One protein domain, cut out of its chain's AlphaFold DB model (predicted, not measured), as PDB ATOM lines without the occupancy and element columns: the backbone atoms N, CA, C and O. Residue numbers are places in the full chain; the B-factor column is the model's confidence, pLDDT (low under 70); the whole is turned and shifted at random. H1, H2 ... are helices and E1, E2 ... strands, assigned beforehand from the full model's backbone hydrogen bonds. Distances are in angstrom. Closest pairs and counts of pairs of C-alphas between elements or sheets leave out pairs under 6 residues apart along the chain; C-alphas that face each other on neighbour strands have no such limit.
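What this domain is: This is residues 38 to 123 and 185 to 219 of the 951 residues of an uncharacterized protein of Shewanella violacea (strain JCM 10179 / CIP 106290 / LMG 19151 / DSS12) (UniProt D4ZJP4). A small sheet of three short strands, E1, E3 and E2, forms the core, and the helix H4 packs over one face of it, running along E2. The other helices are spread round this core, with H1, H3 and H6 at separate outlying places; residues 102 to 107, of which 106 and 107 belong to H3, stick out. The printed part has 121 residues with six named helices and three named strands, in the order H1 E1 E2 H2 E3 H3 H4 H5 H6, and the sheet, in the order E1 E3 E2, is mixed. The class is mostly helix, though under half of the printed residues, 60 of 121, are in named elements. The whole is compact, with a radius of gyration of the C-alphas of 15.3 A and spans of 41 by 38 by 28 A.

Where its parts are: H1, residues 38 to 50, begins at C-alpha 38 at (-38.441, -1.549, 263.409) and is 18.7 A long. E1 is residues 60 to 63, 10.1 A long, and E2 is residues 76 to 78. H2, residues 83 to 87, comes before E3, residues 93 to 96, which is 10.4 A long and begins at (-27.437, -1.021, 283.121). H3 is residues 106 to 109, and H4 is residues 111 to 119, 12.2 A long. After the cut come H5, residues 186 to 197, 16.9 A long, and H6, residues 207 to 212, which ends at C-alpha 212 at (-14.274, -18.553, 283.000).

How they stand to each other: E3 is the inner strand. E1 and E3 are parallel at 25 degrees, with N 61 and O 93 at 2.9 A, within hydrogen-bond range. E3 and E2 are antiparallel at 176 degrees, with N 94 and O 77 at 2.8 A, also within range. H4 is on the sheet at a height of 7.1 A, over E2, and runs along the strands, at 10 degrees to E2 on the local plane; their closest C-alphas, those of Ala 78 and Trp 119, are 5.3 A apart. H4 and H5 are close but not clearly touching, at a steep tilt of 59 degrees, with the closest C-alphas, those of Gly 117 and Met 192, 7.3 A apart. H3 and H4 meet only through their link. H1, H2, H3, H5 and H6 are not on the sheet. In H1, H2, H4, H5 and H6 every O i to N i+4 pair is within hydrogen-bond range; H3 is too short for such a pair.

The domain as a whole: The two C-alphas farthest apart, those of Ala 38 and Ala 217, are 43.8 A apart. Residues 124 to 184 are not printed, and C-alphas 123 and 185 are 12.8 A apart across the cut. The link from E1 to E2, residues 64 to 75, is long. The mean pLDDT of the printed part is 90.1, and no printed residue is under 70.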
ATOM      1  N   ALA A  38     -39.635  -1.465 264.249       83.00
ATOM      2  CA  ALA A  38     -38.441  -1.549 263.409       83.00
ATOM      3  C   ALA A  38     -37.267  -0.752 264.001       83.00
ATOM      4  O   ALA A  38     -36.128  -1.214 263.958       83.00
ATOM      5  N   ALA A  39     -37.542   0.423 264.574       80.62
ATOM      6  CA  ALA A  39     -36.547   1.219 265.286       80.62
ATOM      7  C   ALA A  39     -36.088   0.524 266.579       80.62
ATOM      8  O   ALA A  39     -34.892   0.515 266.861       80.62
ATOM      9  N   ARG A  40     -37.017  -0.119 267.306       83.88
ATOM     10  CA  ARG A  40     -36.700  -0.948 268.480       83.88
ATOM     11  C   ARG A  40     -35.767  -2.097 268.106       83.88
ATOM     12  O   ARG A  40     -34.669  -2.188 268.636       83.88
ATOM     13  N   ALA A  41     -36.151  -2.896 267.111       85.88
ATOM     14  CA  ALA A  41     -35.382  -4.055 266.666       85.88
ATOM     15  C   ALA A  41     -33.982  -3.685 266.149       85.88
ATOM     16  O   ALA A  41     -33.027  -4.431 266.356       85.88
ATOM     17  N   ALA A  42     -33.839  -2.533 265.482       87.56
ATOM     18  CA  ALA A  42     -32.533  -2.038 265.057       87.56
ATOM     19  C   ALA A  42     -31.635  -1.712 266.259       87.56
ATOM     20  O   ALA A  42     -30.460  -2.074 266.257       87.56
ATOM     21  N   LYS A  43     -32.192  -1.075 267.295       89.88
ATOM     22  CA  LYS A  43     -31.451  -0.741 268.512       89.88
ATOM     23  C   LYS A  43     -31.120  -1.986 269.340       89.88
ATOM     24  O   LYS A  43     -29.982  -2.128 269.769       89.88
ATOM     25  N   ASP A  44     -32.052  -2.928 269.462       91.25
ATOM     26  CA  ASP A  44     -31.827  -4.227 270.108       91.25
ATOM     27  C   ASP A  44     -30.697  -5.018 269.423       91.25
ATOM     28  O   ASP A  44     -29.882  -5.659 270.089       91.25
ATOM     29  N   ALA A  45     -30.591  -4.939 268.092       92.19
ATOM     30  CA  ALA A  45     -29.499  -5.559 267.341       92.19
ATOM     31  C   ALA A  45     -28.132  -4.905 267.617       92.19
ATOM     32  O   ALA A  45     -27.124  -5.607 267.659       92.19
ATOM     33  N   GLU A  46     -28.081  -3.583 267.814       93.25
ATOM     34  CA  GLU A  46     -26.858  -2.894 268.248       93.25
ATOM     35  C   GLU A  46     -26.467  -3.332 269.668       93.25
ATOM     36  O   GLU A  46     -25.338  -3.767 269.885       93.25
ATOM     37  N   ILE A  47     -27.420  -3.297 270.606       93.56
ATOM     38  CA  ILE A  47     -27.207  -3.651 272.017       93.56
ATOM     39  C   ILE A  47     -26.701  -5.090 272.145       93.56
ATOM     40  O   ILE A  47     -25.657  -5.326 272.750       93.56
ATOM     41  N   SER A  48     -27.411  -6.046 271.544       94.56
ATOM     42  CA  SER A  48     -27.037  -7.465 271.581       94.56
ATOM     43  C   SER A  48     -25.724  -7.759 270.849       94.56
ATOM     44  O   SER A  48     -25.027  -8.706 271.207       94.56
ATOM     45  N   GLY A  49     -25.359  -6.948 269.848       93.81
ATOM     46  CA  GLY A  49     -24.073  -7.043 269.159       93.81
ATOM     47  C   GLY A  49     -22.885  -6.592 270.013       93.81
ATOM     48  O   GLY A  49     -21.799  -7.159 269.883       93.81
ATOM     49  N   ASP A  50     -23.095  -5.604 270.887       93.88
ATOM     50  CA  ASP A  50     -22.072  -5.079 271.800       93.88
ATOM     51  C   ASP A  50     -22.038  -5.813 273.156       93.88
ATOM     52  O   ASP A  50     -21.039  -5.737 273.873       93.88
ATOM     53  N   ALA A  51     -23.104  -6.529 273.521       94.88
ATOM     54  CA  ALA A  51     -23.211  -7.240 274.791       94.88
ATOM     55  C   ALA A  51     -22.262  -8.446 274.892       94.88
ATOM     56  O   ALA A  51     -22.081  -9.235 273.961       94.88
ATOM     57  N   TRP A  52     -21.702  -8.645 276.082       96.50
ATOM     58  CA  TRP A  52     -21.172  -9.941 276.496       96.50
ATOM     59  C   TRP A  52     -22.302 -10.832 277.024       96.50
ATOM     60  O   TRP A  52     -23.392 -10.356 277.331       96.50
ATOM     61  N   ASP A  53     -22.058 -12.141 277.122       95.81
ATOM     62  CA  ASP A  53     -23.056 -13.119 277.578       95.81
ATOM     63  C   ASP A  53     -23.654 -12.725 278.943       95.81
ATOM     64  O   ASP A  53     -22.958 -12.772 279.959       95.81
ATOM     65  N   ASN A  54     -24.945 -12.377 278.970       96.19
ATOM     66  CA  ASN A  54     -25.667 -11.922 280.166       96.19
ATOM     67  C   ASN A  54     -25.741 -12.969 281.286       96.19
ATOM     68  O   ASN A  54     -26.048 -12.626 282.424       96.19
ATOM     69  N   TYR A  55     -25.446 -14.237 280.993       96.25
ATOM     70  CA  TYR A  55     -25.377 -15.293 282.000       96.25
ATOM     71  C   TYR A  55     -23.996 -15.415 282.655       96.25
ATOM     72  O   TYR A  55     -23.860 -16.145 283.643       96.25
ATOM     73  N   ARG A  56     -22.987 -14.703 282.133       95.75
ATOM     74  CA  ARG A  56     -21.592 -14.687 282.613       95.75
ATOM     75  C   ARG A  56     -21.085 -13.301 283.000       95.75
ATOM     76  O   ARG A  56     -20.222 -13.196 283.864       95.75
ATOM     77  N   TYR A  57     -21.608 -12.258 282.367       96.31
ATOM     78  CA  TYR A  57     -21.175 -10.879 282.530       96.31
ATOM     79  C   TYR A  57     -22.367  -9.975 282.819       96.31
ATOM     80  O   TYR A  57     -23.437 -10.119 282.233       96.31
ATOM     81  N   MET A  58     -22.152  -8.993 283.689       95.19
ATOM     82  CA  MET A  58     -23.055  -7.859 283.820       95.19
ATOM     83  C   MET A  58     -22.640  -6.777 282.821       95.19
ATOM     84  O   MET A  58     -21.558  -6.201 282.943       95.19
ATOM     85  N   ASN A  59     -23.497  -6.488 281.844       95.69
ATOM     86  CA  ASN A  59     -23.232  -5.453 280.849       95.69
ATOM     87  C   ASN A  59     -23.609  -4.065 281.387       95.69
ATOM     88  O   ASN A  59     -24.775  -3.797 281.691       95.69
ATOM     89  N   ILE A  60     -22.608  -3.186 281.486       94.88
ATOM     90  CA  ILE A  60     -22.765  -1.789 281.903       94.88
ATOM     91  C   ILE A  60     -22.301  -0.882 280.767       94.88
ATOM     92  O   ILE A  60     -21.142  -0.939 280.354       94.88
ATOM     93  N   TYR A  61     -23.191  -0.012 280.299       94.56
ATOM     94  CA  TYR A  61     -22.896   0.952 279.245       94.56
ATOM     95  C   TYR A  61     -22.739   2.355 279.824       94.56
ATOM     96  O   TYR A  61     -23.487   2.773 280.705       94.56
ATOM     97  N   ILE A  62     -21.770   3.103 279.300       92.56
ATOM     98  CA  ILE A  62     -21.523   4.493 279.684       92.56
ATOM     99  C   ILE A  62     -21.624   5.349 278.424       92.56
ATOM    100  O   ILE A  62     -20.816   5.193 277.508       92.56
ATOM    101  N   MET A  63     -22.600   6.254 278.381       91.94
ATOM    102  CA  MET A  63     -22.825   7.169 277.251       91.94
ATOM    103  C   MET A  63     -23.302   8.542 277.731       91.94
ATOM    104  O   MET A  63     -23.426   8.753 278.927       91.94
ATOM    105  N   ASN A  64     -23.478   9.508 276.830       90.56
ATOM    106  CA  ASN A  64     -23.892  10.871 277.197       90.56
ATOM    107  C   ASN A  64     -25.378  11.134 276.902       90.56
ATOM    108  O   ASN A  64     -26.037  11.833 277.660       90.56
ATOM    109  N   ASP A  65     -25.889  10.562 275.812       92.69
ATOM    110  CA  ASP A  65     -27.293  10.629 275.395       92.69
ATOM    111  C   ASP A  65     -27.885   9.218 275.480       92.69
ATOM    112  O   ASP A  65     -27.741   8.397 274.564       92.69
ATOM    113  N   ILE A  66     -28.449   8.908 276.649       92.25
ATOM    114  CA  ILE A  66     -28.894   7.550 276.966       92.25
ATOM    115  C   ILE A  66     -30.154   7.175 276.177       92.25
ATOM    116  O   ILE A  66     -30.256   6.024 275.762       92.25
ATOM    117  N   ASP A  67     -31.040   8.126 275.867       90.00
ATOM    118  CA  ASP A  67     -32.321   7.869 275.186       90.00
ATOM    119  C   ASP A  67     -32.281   8.138 273.674       90.00
ATOM    120  O   ASP A  67     -33.152   7.690 272.922       90.00
ATOM    121  N   GLY A  68     -31.214   8.773 273.185       88.94
ATOM    122  CA  GLY A  68     -31.041   9.079 271.767       88.94
ATOM    123  C   GLY A  68     -31.915  10.243 271.298       88.94
ATOM    124  O   GLY A  68     -32.168  10.369 270.097       88.94
ATOM    125  N   ASP A  69     -32.406  11.063 272.227       88.62
ATOM    126  CA  ASP A  69     -33.246  12.237 271.979       88.62
ATOM    127  C   ASP A  69     -32.444  13.554 272.021       88.62
ATOM    128  O   ASP A  69     -32.987  14.635 271.768       88.62
ATOM    129  N   GLY A  70     -31.134  13.467 272.281       89.19
ATOM    130  CA  GLY A  70     -30.226  14.596 272.442       89.19
ATOM    131  C   GLY A  70     -30.208  15.191 273.854       89.19
ATOM    132  O   GLY A  70     -29.451  16.143 274.087       89.19
ATOM    133  N   ALA A  71     -31.001  14.667 274.793       88.75
ATOM    134  CA  ALA A  71     -30.923  15.031 276.197       88.75
ATOM    135  C   ALA A  71     -29.674  14.409 276.831       88.75
ATOM    136  O   ALA A  71     -29.295  13.271 276.574       88.75
ATOM    137  N   THR A  72     -28.994  15.188 277.670       86.81
ATOM    138  CA  THR A  72     -27.711  14.786 278.284       86.81
ATOM    139  C   THR A  72     -27.739  14.891 279.803       86.81
ATOM    140  O   THR A  72     -26.700  14.851 280.457       86.81
ATOM    141  N   ASN A  73     -28.936  15.047 280.366       86.38
ATOM    142  CA  ASN A  73     -29.178  15.223 281.792       86.38
ATOM    143  C   ASN A  73     -29.875  14.021 282.450       86.38
ATOM    144  O   ASN A  73     -30.120  14.062 283.652       86.38
ATOM    145  N   ASN A  74     -30.188  12.971 281.689       87.69
ATOM    146  CA  ASN A  74     -30.715  11.724 282.242       87.69
ATOM    147  C   ASN A  74     -29.561  10.941 282.873       87.69
ATOM    148  O   ASN A  74     -28.462  10.905 282.312       87.69
ATOM    149  N   SER A  75     -29.777  10.382 284.061       88.06
ATOM    150  CA  SER A  75     -28.694   9.920 284.934       88.06
ATOM    151  C   SER A  75     -28.309   8.456 284.743       88.06
ATOM    152  O   SER A  75     -27.116   8.137 284.682       88.06
ATOM    153  N   GLY A  76     -29.301   7.586 284.600       91.12
ATOM    154  CA  GLY A  76     -29.129   6.160 284.381       91.12
ATOM    155  C   GLY A  76     -30.465   5.470 284.131       91.12
ATOM    156  O   GLY A  76     -31.513   6.096 284.271       91.12
ATOM    157  N   VAL A  77     -30.391   4.219 283.670       91.25
ATOM    158  CA  VAL A  77     -31.530   3.298 283.526       91.25
ATOM    159  C   VAL A  77     -31.017   1.866 283.703       91.25
ATOM    160  O   VAL A  77     -29.971   1.504 283.149       91.25
ATOM    161  N   ALA A  78     -31.776   1.019 284.390       92.75
ATOM    162  CA  ALA A  78     -31.506  -0.410 284.504       92.75
ATOM    163  C   ALA A  78     -32.716  -1.275 284.145       92.75
ATOM    164  O   ALA A  78     -33.870  -0.887 284.308       92.75
ATOM    165  N   TRP A  79     -32.434  -2.491 283.679       90.44
ATOM    166  CA  TRP A  79     -33.460  -3.487 283.382       90.44
ATOM    167  C   TRP A  79     -33.618  -4.495 284.522       90.44
ATOM    168  O   TRP A  79     -32.645  -5.111 284.977       90.44
ATOM    169  N   TYR A  80     -34.875  -4.713 284.908       89.81
ATOM    170  CA  TYR A  80     -35.303  -5.749 285.845       89.81
ATOM    171  C   TYR A  80     -34.874  -7.161 285.396       89.81
ATOM    172  O   TYR A  80     -34.643  -7.406 284.203       89.81
ATOM    173  N   PRO A  81     -34.731  -8.123 286.329       88.75
ATOM    174  CA  PRO A  81     -34.288  -9.475 286.007       88.75
ATOM    175  C   PRO A  81     -35.349 -10.234 285.204       88.75
ATOM    176  O   PRO A  81     -36.250 -10.845 285.765       88.75
ATOM    177  N   THR A  82     -35.193 -10.289 283.881       88.19
ATOM    178  CA  THR A  82     -36.042 -11.107 283.003       88.19
ATOM    179  C   THR A  82     -35.192 -12.064 282.170       88.19
ATOM    180  O   THR A  82     -34.109 -11.718 281.683       88.19
ATOM    181  N   THR A  83     -35.663 -13.305 282.012       87.38
ATOM    182  CA  THR A  83     -34.982 -14.305 281.172       87.38
ATOM    183  C   THR A  83     -35.042 -13.907 279.705       87.38
ATOM    184  O   THR A  83     -34.024 -13.973 279.032       87.38
ATOM    185  N   ALA A  84     -36.173 -13.362 279.244       85.44
ATOM    186  CA  ALA A  84     -36.341 -12.893 277.870       85.44
ATOM    187  C   ALA A  84     -35.282 -11.853 277.453       85.44
ATOM    188  O   ALA A  84     -34.684 -11.981 276.386       85.44
ATOM    189  N   MET A  85     -34.996 -10.852 278.297       89.25
ATOM    190  CA  MET A  85     -33.947  -9.863 278.002       89.25
ATOM    191  C   MET A  85     -32.547 -10.475 278.061       89.25
ATOM    192  O   MET A  85     -31.675 -10.096 277.281       89.25
ATOM    193  N   SER A  86     -32.316 -11.418 278.975       93.12
ATOM    194  CA  SER A  86     -31.012 -12.075 279.117       93.12
ATOM    195  C   SER A  86     -30.711 -12.967 277.909       93.12
ATOM    196  O   SER A  86     -29.647 -12.825 277.308       93.12
ATOM    197  N   ASP A  87     -31.684 -13.783 277.491       92.31
ATOM    198  CA  ASP A  87     -31.631 -14.653 276.309       92.31
ATOM    199  C   ASP A  87     -31.405 -13.864 275.014       92.31
ATOM    200  O   ASP A  87     -30.685 -14.315 274.124       92.31
ATOM    201  N   ALA A  88     -31.997 -12.670 274.914       92.31
ATOM    202  CA  ALA A  88     -31.854 -11.789 273.761       92.31
ATOM    203  C   ALA A  88     -30.560 -10.949 273.764       92.31
ATOM    204  O   ALA A  88     -30.308 -10.229 272.801       92.31
ATOM    205  N   GLY A  89     -29.743 -11.000 274.824       94.44
ATOM    206  CA  GLY A  89     -28.549 -10.153 274.930       94.44
ATOM    207  C   GLY A  89     -28.853  -8.682 275.254       94.44
ATOM    208  O   GLY A  89     -28.024  -7.820 274.995       94.44
ATOM    209  N   LEU A  90     -30.033  -8.379 275.803       93.19
ATOM    210  CA  LEU A  90     -30.521  -7.011 276.029       93.19
ATOM    211  C   LEU A  90     -30.476  -6.569 277.498       93.19
ATOM    212  O   LEU A  90     -30.616  -5.379 277.772       93.19
ATOM    213  N   ALA A  91     -30.289  -7.482 278.457       93.62
ATOM    214  CA  ALA A  91     -30.192  -7.118 279.872       93.62
ATOM    215  C   ALA A  91     -28.969  -6.216 280.129       93.62
ATOM    216  O   ALA A  91     -27.856  -6.538 279.715       93.62
ATOM    217  N   ARG A  92     -29.172  -5.067 280.787       93.62
ATOM    218  CA  ARG A  92     -28.129  -4.041 280.931       93.62
ATOM    219  C   ARG A  92     -28.417  -3.024 282.031       93.62
ATOM    220  O   ARG A  92     -29.555  -2.880 282.477       93.62
ATOM    221  N   VAL A  93     -27.368  -2.296 282.398       94.62
ATOM    222  CA  VAL A  93     -27.437  -1.021 283.121       94.62
ATOM    223  C   VAL A  93     -26.745   0.043 282.275       94.62
ATOM    224  O   VAL A  93     -25.695  -0.223 281.687       94.62
ATOM    225  N   ILE A  94     -27.323   1.236 282.185       93.00
ATOM    226  CA  ILE A  94     -26.725   2.373 281.485       93.00
ATOM    227  C   ILE A  94     -26.546   3.524 282.458       93.00
ATOM    228  O   ILE A  94     -27.457   3.860 283.206       93.00
ATOM    229  N   TYR A  95     -25.384   4.163 282.383       92.50
ATOM    230  CA  TYR A  95     -25.087   5.389 283.104       92.50
ATOM    231  C   TYR A  95     -24.725   6.508 282.149       92.50
ATOM    232  O   TYR A  95     -24.035   6.306 281.141       92.50
ATOM    233  N   ASN A  96     -25.106   7.719 282.536       90.88
ATOM    234  CA  ASN A  96     -24.568   8.902 281.906       90.88
ATOM    235  C   ASN A  96     -23.166   9.216 282.449       90.88
ATOM    236  O   ASN A  96     -22.959   9.437 283.645       90.88
ATOM    237  N   GLY A  97     -22.176   9.242 281.554       88.19
ATOM    238  CA  GLY A  97     -20.769   9.447 281.903       88.19
ATOM    239  C   GLY A  97     -20.463  10.796 282.569       88.19
ATOM    240  O   GLY A  97     -19.446  10.912 283.262       88.19
ATOM    241  N   ALA A  98     -21.339  11.795 282.418       86.56
ATOM    242  CA  ALA A  98     -21.237  13.077 283.114       86.56
ATOM    243  C   ALA A  98     -21.344  12.932 284.643       86.56
ATOM    244  O   ALA A  98     -20.841  13.781 285.377       86.56
ATOM    245  N   TYR A  99     -21.936  11.836 285.122       85.12
ATOM    246  CA  TYR A  99     -22.274  11.619 286.529       85.12
ATOM    247  C   TYR A  99     -21.451  10.523 287.210       85.12
ATOM    248  O   TYR A  99     -21.738  10.120 288.333       85.12
ATOM    249  N   LEU A 100     -20.395  10.045 286.551       81.56
ATOM    250  CA  LEU A 100     -19.523   9.005 287.089       81.56
ATOM    251  C   LEU A 100     -18.208   9.573 287.632       81.56
ATOM    252  O   LEU A 100     -17.630  10.527 287.103       81.56
ATOM    253  N   GLY A 101     -17.684   8.930 288.676       76.81
ATOM    254  CA  GLY A 101     -16.377   9.257 289.245       76.81
ATOM    255  C   GLY A 101     -16.310  10.683 289.793       76.81
ATOM    256  O   GLY A 101     -17.219  11.152 290.468       76.81
ATOM    257  N   THR A 102     -15.213  11.398 289.549       79.81
ATOM    258  CA  THR A 102     -14.997  12.753 290.092       79.81
ATOM    259  C   THR A 102     -15.738  13.862 289.340       79.81
ATOM    260  O   THR A 102     -15.505  15.032 289.630       79.81
ATOM    261  N   ASN A 103     -16.584  13.520 288.365       78.94
ATOM    262  CA  ASN A 103     -17.321  14.497 287.558       78.94
ATOM    263  C   ASN A 103     -18.571  15.044 288.269       78.94
ATOM    264  O   ASN A 103     -19.157  16.013 287.797       78.94
ATOM    265  N   THR A 104     -18.949  14.454 289.408       78.62
ATOM    266  CA  THR A 104     -20.100  14.852 290.224       78.62
ATOM    267  C   THR A 104     -19.807  14.686 291.726       78.62
ATOM    268  O   THR A 104     -18.735  14.186 292.097       78.62
ATOM    269  N   ASP A 105     -20.710  15.147 292.597       81.62
ATOM    270  CA  ASP A 105     -20.589  14.978 294.051       81.62
ATOM    271  C   ASP A 105     -20.906  13.542 294.516       81.62
ATOM    272  O   ASP A 105     -21.408  12.715 293.760       81.62
ATOM    273  N   GLU A 106     -20.547  13.211 295.761       77.19
ATOM    274  CA  GLU A 106     -20.705  11.850 296.305       77.19
ATOM    275  C   GLU A 106     -22.164  11.384 296.333       77.19
ATOM    276  O   GLU A 106     -22.452  10.219 296.060       77.19
ATOM    277  N   ASN A 107     -23.090  12.298 296.607       70.94
ATOM    278  CA  ASN A 107     -24.498  11.957 296.696       70.94
ATOM    279  C   ASN A 107     -25.047  11.670 295.299       70.94
ATOM    280  O   ASN A 107     -25.727  10.673 295.093       70.94
ATOM    281  N   PHE A 108     -24.647  12.450 294.301       72.75
ATOM    282  CA  PHE A 108     -25.020  12.207 292.916       72.75
ATOM    283  C   PHE A 108     -24.332  10.961 292.325       72.75
ATOM    284  O   PHE A 108     -24.919  10.261 291.502       72.75
ATOM    285  N   ARG A 109     -23.120  10.602 292.780       72.56
ATOM    286  CA  ARG A 109     -22.490   9.308 292.440       72.56
ATOM    287  C   ARG A 109     -23.321   8.105 292.902       72.56
ATOM    288  O   ARG A 109     -23.177   7.028 292.322       72.56
ATOM    289  N   SER A 110     -24.197   8.273 293.895       74.19
ATOM    290  CA  SER A 110     -25.074   7.208 294.401       74.19
ATOM    291  C   SER A 110     -26.144   6.763 293.400       74.19
ATOM    292  O   SER A 110     -26.746   5.713 293.596       74.19
ATOM    293  N   ILE A 111     -26.306   7.472 292.275       75.00
ATOM    294  CA  ILE A 111     -27.073   7.001 291.108       75.00
ATOM    295  C   ILE A 111     -26.566   5.642 290.628       75.00
ATOM    296  O   ILE A 111     -27.350   4.800 290.203       75.00
ATOM    297  N   LEU A 112     -25.257   5.392 290.747       80.50
ATOM    298  CA  LEU A 112     -24.692   4.078 290.468       80.50
ATOM    299  C   LEU A 112     -25.418   2.997 291.287       80.50
ATOM    300  O   LEU A 112     -25.945   2.037 290.731       80.50
ATOM    301  N   THR A 113     -25.507   3.214 292.598       88.81
ATOM    302  CA  THR A 113     -26.190   2.340 293.553       88.81
ATOM    303  C   THR A 113     -27.695   2.240 293.291       88.81
ATOM    304  O   THR A 113     -28.244   1.148 293.404       88.81
ATOM    305  N   HIS A 114     -28.342   3.338 292.893       92.44
ATOM    306  CA  HIS A 114     -29.763   3.383 292.538       92.44
ATOM    307  C   HIS A 114     -30.097   2.444 291.367       92.44
ATOM    308  O   HIS A 114     -30.891   1.515 291.514       92.44
ATOM    309  N   GLU A 115     -29.413   2.598 290.227       92.06
ATOM    310  CA  GLU A 115     -29.647   1.739 289.058       92.06
ATOM    311  C   GLU A 115     -29.277   0.277 289.332       92.06
ATOM    312  O   GLU A 115     -29.882  -0.650 288.792       92.06
ATOM    313  N   PHE A 116     -28.298   0.034 290.211       91.06
ATOM    314  CA  PHE A 116     -28.010  -1.321 290.670       91.06
ATOM    315  C   PHE A 116     -29.149  -1.922 291.486       91.06
ATOM    316  O   PHE A 116     -29.382  -3.124 291.369       91.06
ATOM    317  N   GLY A 117     -29.864  -1.117 292.271       93.56
ATOM    318  CA  GLY A 117     -31.079  -1.546 292.950       93.56
ATOM    319  C   GLY A 117     -32.144  -1.998 291.953       93.56
ATOM    320  O   GLY A 117     -32.624  -3.124 292.062       93.56
ATOM    321  N   HIS A 118     -32.429  -1.197 290.921       93.69
ATOM    322  CA  HIS A 118     -33.357  -1.567 289.843       93.69
ATOM    323  C   HIS A 118     -32.932  -2.815 289.092       93.69
ATOM    324  O   HIS A 118     -33.750  -3.714 288.877       93.69
ATOM    325  N   TRP A 119     -31.641  -2.914 288.744       93.44
ATOM    326  CA  TRP A 119     -31.101  -4.151 288.212       93.44
ATOM    327  C   TRP A 119     -31.470  -5.247 289.207       93.44
ATOM    328  O   TRP A 119     -32.264  -6.104 288.857       93.44
ATOM    329  N   LEU A 120     -31.062  -5.210 290.474       93.19
ATOM    330  CA  LEU A 120     -31.396  -6.189 291.526       93.19
ATOM    331  C   LEU A 120     -32.870  -6.213 292.004       93.19
ATOM    332  O   LEU A 120     -33.149  -6.675 293.106       93.19
ATOM    333  N   ASN A 121     -33.820  -5.841 291.146       92.06
ATOM    334  CA  ASN A 121     -35.259  -5.988 291.348       92.06
ATOM    335  C   ASN A 121     -35.880  -5.086 292.415       92.06
ATOM    336  O   ASN A 121     -36.927  -5.435 292.954       92.06
ATOM    337  N   LEU A 122     -35.269  -3.948 292.731       92.62
ATOM    338  CA  LEU A 122     -35.878  -2.950 293.604       92.62
ATOM    339  C   LEU A 122     -36.651  -1.925 292.768       92.62
ATOM    340  O   LEU A 122     -36.040  -1.289 291.912       92.62
ATOM    341  N   PRO A 123     -37.958  -1.737 292.996       90.62
ATOM    342  CA  PRO A 123     -38.679  -0.578 292.488       90.62
ATOM    343  C   PRO A 123     -38.307   0.693 293.258       90.62
ATOM    344  O   PRO A 123     -37.582   0.654 294.257       90.62
ATOM    345  N   THR A 185     -32.730  -1.038 302.936       93.69
ATOM    346  CA  THR A 185     -33.340  -1.750 304.061       93.69
ATOM    347  C   THR A 185     -32.986  -3.243 304.060       93.69
ATOM    348  O   THR A 185     -32.356  -3.767 303.132       93.69
ATOM    349  N   GLN A 186     -33.369  -3.961 305.119       92.31
ATOM    350  CA  GLN A 186     -33.066  -5.384 305.238       92.31
ATOM    351  C   GLN A 186     -33.866  -6.209 304.226       92.31
ATOM    352  O   GLN A 186     -33.306  -7.124 303.618       92.31
ATOM    353  N   GLN A 187     -35.142  -5.884 304.007       91.25
ATOM    354  CA  GLN A 187     -35.959  -6.595 303.025       91.25
ATOM    355  C   GLN A 187     -35.608  -6.200 301.587       91.25
ATOM    356  O   GLN A 187     -35.613  -7.076 300.724       91.25
ATOM    357  N   GLN A 188     -35.160  -4.965 301.319       93.06
ATOM    358  CA  GLN A 188     -34.520  -4.645 300.034       93.06
ATOM    359  C   GLN A 188     -33.287  -5.532 299.801       93.06
ATOM    360  O   GLN A 188     -33.127  -6.107 298.727       93.06
ATOM    361  N   ALA A 189     -32.436  -5.730 300.816       93.00
ATOM    362  CA  ALA A 189     -31.295  -6.643 300.712       93.00
ATOM    363  C   ALA A 189     -31.708  -8.105 300.462       93.00
ATOM    364  O   ALA A 189     -31.039  -8.801 299.698       93.00
ATOM    365  N   GLN A 190     -32.805  -8.572 301.062       91.25
ATOM    366  CA  GLN A 190     -33.366  -9.891 300.757       91.25
ATOM    367  C   GLN A 190     -33.867  -9.954 299.312       91.25
ATOM    368  O   GLN A 190     -33.508 -10.882 298.596       91.25
ATOM    369  N   ARG A 191     -34.623  -8.951 298.852       91.88
ATOM    370  CA  ARG A 191     -35.146  -8.864 297.480       91.88
ATOM    371  C   ARG A 191     -34.036  -8.884 296.433       91.88
ATOM    372  O   ARG A 191     -34.094  -9.659 295.480       91.88
ATOM    373  N   MET A 192     -32.968  -8.129 296.672       93.31
ATOM    374  CA  MET A 192     -31.761  -8.172 295.847       93.31
ATOM    375  C   MET A 192     -31.107  -9.562 295.831       93.31
ATOM    376  O   MET A 192     -30.644 -10.019 294.783       93.31
ATOM    377  N   TYR A 193     -31.095 -10.270 296.964       91.38
ATOM    378  CA  TYR A 193     -30.597 -11.643 297.027       91.38
ATOM    379  C   TYR A 193     -31.487 -12.619 296.241       91.38
ATOM    380  O   TYR A 193     -30.969 -13.473 295.516       91.38
ATOM    381  N   GLY A 194     -32.810 -12.446 296.294       90.69
ATOM    382  CA  GLY A 194     -33.757 -13.161 295.436       90.69
ATOM    383  C   GLY A 194     -33.496 -12.903 293.948       90.69
ATOM    384  O   GLY A 194     -33.419 -13.844 293.158       90.69
ATOM    385  N   ALA A 195     -33.231 -11.651 293.565       91.94
ATOM    386  CA  ALA A 195     -32.883 -11.281 292.193       91.94
ATOM    387  C   ALA A 195     -31.577 -11.932 291.701       91.94
ATOM    388  O   ALA A 195     -31.485 -12.316 290.534       91.94
ATOM    389  N   LEU A 196     -30.577 -12.106 292.573       91.88
ATOM    390  CA  LEU A 196     -29.340 -12.835 292.250       91.88
ATOM    391  C   LEU A 196     -29.557 -14.340 292.070       91.88
ATOM    392  O   LEU A 196     -28.766 -14.981 291.383       91.88
ATOM    393  N   ASN A 197     -30.616 -14.898 292.653       90.75
ATOM    394  CA  ASN A 197     -31.002 -16.301 292.494       90.75
ATOM    395  C   ASN A 197     -32.057 -16.518 291.393       90.75
ATOM    396  O   ASN A 197     -32.347 -17.660 291.020       90.75
ATOM    397  N   HIS A 198     -32.583 -15.438 290.810       90.94
ATOM    398  CA  HIS A 198     -33.481 -15.492 289.665       90.94
ATOM    399  C   HIS A 198     -32.799 -16.182 288.461       90.94
ATOM    400  O   HIS A 198     -31.602 -15.972 288.231       90.94
ATOM    401  N   PRO A 199     -33.518 -16.977 287.635       91.19
ATOM    402  CA  PRO A 199     -32.938 -17.673 286.482       91.19
ATOM    403  C   PRO A 199     -32.157 -16.782 285.513       91.19
ATOM    404  O   PRO A 199     -31.172 -17.243 284.948       91.19
ATOM    405  N   ALA A 200     -32.546 -15.512 285.379       90.94
ATOM    406  CA  ALA A 200     -31.849 -14.526 284.551       90.94
ATOM    407  C   ALA A 200     -30.423 -14.181 285.038       90.94
ATOM    408  O   ALA A 200     -29.685 -13.524 284.316       90.94
ATOM    409  N   ARG A 201     -30.046 -14.538 286.279       93.31
ATOM    410  CA  ARG A 201     -28.822 -14.029 286.937       93.31
ATOM    411  C   ARG A 201     -28.058 -15.023 287.786       93.31
ATOM    412  O   ARG A 201     -26.862 -14.836 287.983       93.31
ATOM    413  N   LYS A 202     -28.706 -16.091 288.253       92.75
ATOM    414  CA  LYS A 202     -28.105 -17.099 289.142       92.75
ATOM    415  C   LYS A 202     -26.790 -17.686 288.645       92.75
ATOM    416  O   LYS A 202     -25.985 -18.148 289.439       92.75
ATOM    417  N   THR A 203     -26.568 -17.688 287.334       94.31
ATOM    418  CA  THR A 203     -25.345 -18.226 286.740       94.31
ATOM    419  C   THR A 203     -24.163 -17.261 286.832       94.31
ATOM    420  O   THR A 203     -23.030 -17.736 286.828       94.31
ATOM    421  N   LEU A 204     -24.387 -15.946 286.954       92.81
ATOM    422  CA  LEU A 204     -23.337 -14.911 286.924       92.81
ATOM    423  C   LEU A 204     -22.224 -15.145 287.950       92.81
ATOM    424  O   LEU A 204     -21.068 -14.821 287.705       92.81
ATOM    425  N   TRP A 205     -22.583 -15.726 289.088       90.31
ATOM    426  CA  TRP A 205     -21.724 -15.885 290.256       90.31
ATOM    427  C   TRP A 205     -21.491 -17.360 290.612       90.31
ATOM    428  O   TRP A 205     -21.113 -17.684 291.731       90.31
ATOM    429  N   THR A 206     -21.707 -18.265 289.652       91.81
ATOM    430  CA  THR A 206     -21.285 -19.667 289.787       91.81
ATOM    431  C   THR A 206     -19.769 -19.779 289.669       91.81
ATOM    432  O   THR A 206     -19.165 -19.053 288.878       91.81
ATOM    433  N   ASP A 207     -19.155 -20.718 290.393       91.81
ATOM    434  CA  ASP A 207     -17.701 -20.927 290.349       91.81
ATOM    435  C   ASP A 207     -17.182 -21.132 288.918       91.81
ATOM    436  O   ASP A 207     -16.178 -20.534 288.535       91.81
ATOM    437  N   ASP A 208     -17.896 -21.911 288.098       92.62
ATOM    438  CA  ASP A 208     -17.537 -22.142 286.695       92.62
ATOM    439  C   ASP A 208     -17.486 -20.834 285.896       92.62
ATOM    440  O   ASP A 208     -16.529 -20.588 285.154       92.62
ATOM    441  N   ASN A 209     -18.484 -19.963 286.068       95.19
ATOM    442  CA  ASN A 209     -18.511 -18.686 285.371       95.19
ATOM    443  C   ASN A 209     -17.457 -17.723 285.927       95.19
ATOM    444  O   ASN A 209     -16.732 -17.137 285.123       95.19
ATOM    445  N   LEU A 210     -17.278 -17.634 287.250       94.62
ATOM    446  CA  LEU A 210     -16.218 -16.831 287.874       94.62
ATOM    447  C   LEU A 210     -14.831 -17.243 287.369       94.62
ATOM    448  O   LEU A 210     -14.025 -16.390 286.995       94.62
ATOM    449  N   ILE A 211     -14.552 -18.544 287.278       94.25
ATOM    450  CA  ILE A 211     -13.308 -19.063 286.697       94.25
ATOM    451  C   ILE A 211     -13.201 -18.665 285.221       94.25
ATOM    452  O   ILE A 211     -12.150 -18.173 284.803       94.25
ATOM    453  N   SER A 212     -14.274 -18.838 284.441       95.06
ATOM    454  CA  SER A 212     -14.274 -18.553 283.000       95.06
ATOM    455  C   SER A 212     -13.987 -17.085 282.668       95.06
ATOM    456  O   SER A 212     -13.357 -16.809 281.649       95.06
ATOM    457  N   VAL A 213     -14.374 -16.155 283.550       96.38
ATOM    458  CA  VAL A 213     -14.150 -14.707 283.387       96.38
ATOM    459  C   VAL A 213     -12.879 -14.206 284.093       96.38
ATOM    460  O   VAL A 213     -12.623 -13.001 284.145       96.38
ATOM    461  N   GLY A 214     -12.051 -15.122 284.613       95.31
ATOM    462  CA  GLY A 214     -10.750 -14.828 285.223       95.31
ATOM    463  C   GLY A 214     -10.803 -14.380 286.688       95.31
ATOM    464  O   GLY A 214      -9.853 -13.788 287.186       95.31
ATOM    465  N   LEU A 215     -11.887 -14.682 287.398       95.25
ATOM    466  CA  LEU A 215     -12.154 -14.280 288.782       95.25
ATOM    467  C   LEU A 215     -12.096 -15.458 289.769       95.25
ATOM    468  O   LEU A 215     -12.793 -15.475 290.777       95.25
ATOM    469  N   SER A 216     -11.216 -16.435 289.521       93.25
ATOM    470  CA  SER A 216     -11.063 -17.633 290.371       93.25
ATOM    471  C   SER A 216     -10.810 -17.344 291.861       93.25
ATOM    472  O   SER A 216     -11.199 -18.141 292.709       93.25
ATOM    473  N   ALA A 217     -10.217 -16.193 292.201       92.12
ATOM    474  CA  ALA A 217      -9.997 -15.771 293.587       92.12
ATOM    475  C   ALA A 217     -11.295 -15.499 294.373       92.12
ATOM    476  O   ALA A 217     -11.254 -15.448 295.598       92.12
ATOM    477  N   TYR A 218     -12.418 -15.333 293.670       89.19
ATOM    478  CA  TYR A 218     -13.741 -15.069 294.235       89.19
ATOM    479  C   TYR A 218     -14.628 -16.323 294.298       89.19
ATOM    480  O   TYR A 218     -15.784 -16.228 294.700       89.19
ATOM    481  N   THR A 219     -14.102 -17.489 293.902       88.88
ATOM    482  CA  THR A 219     -14.808 -18.772 294.047       88.88
ATOM    483  C   THR A 219     -14.984 -19.135 295.517       88.88
ATOM    484  O   THR A 219     -14.176 -18.759 296.372       88.88
TER     485      THR A 219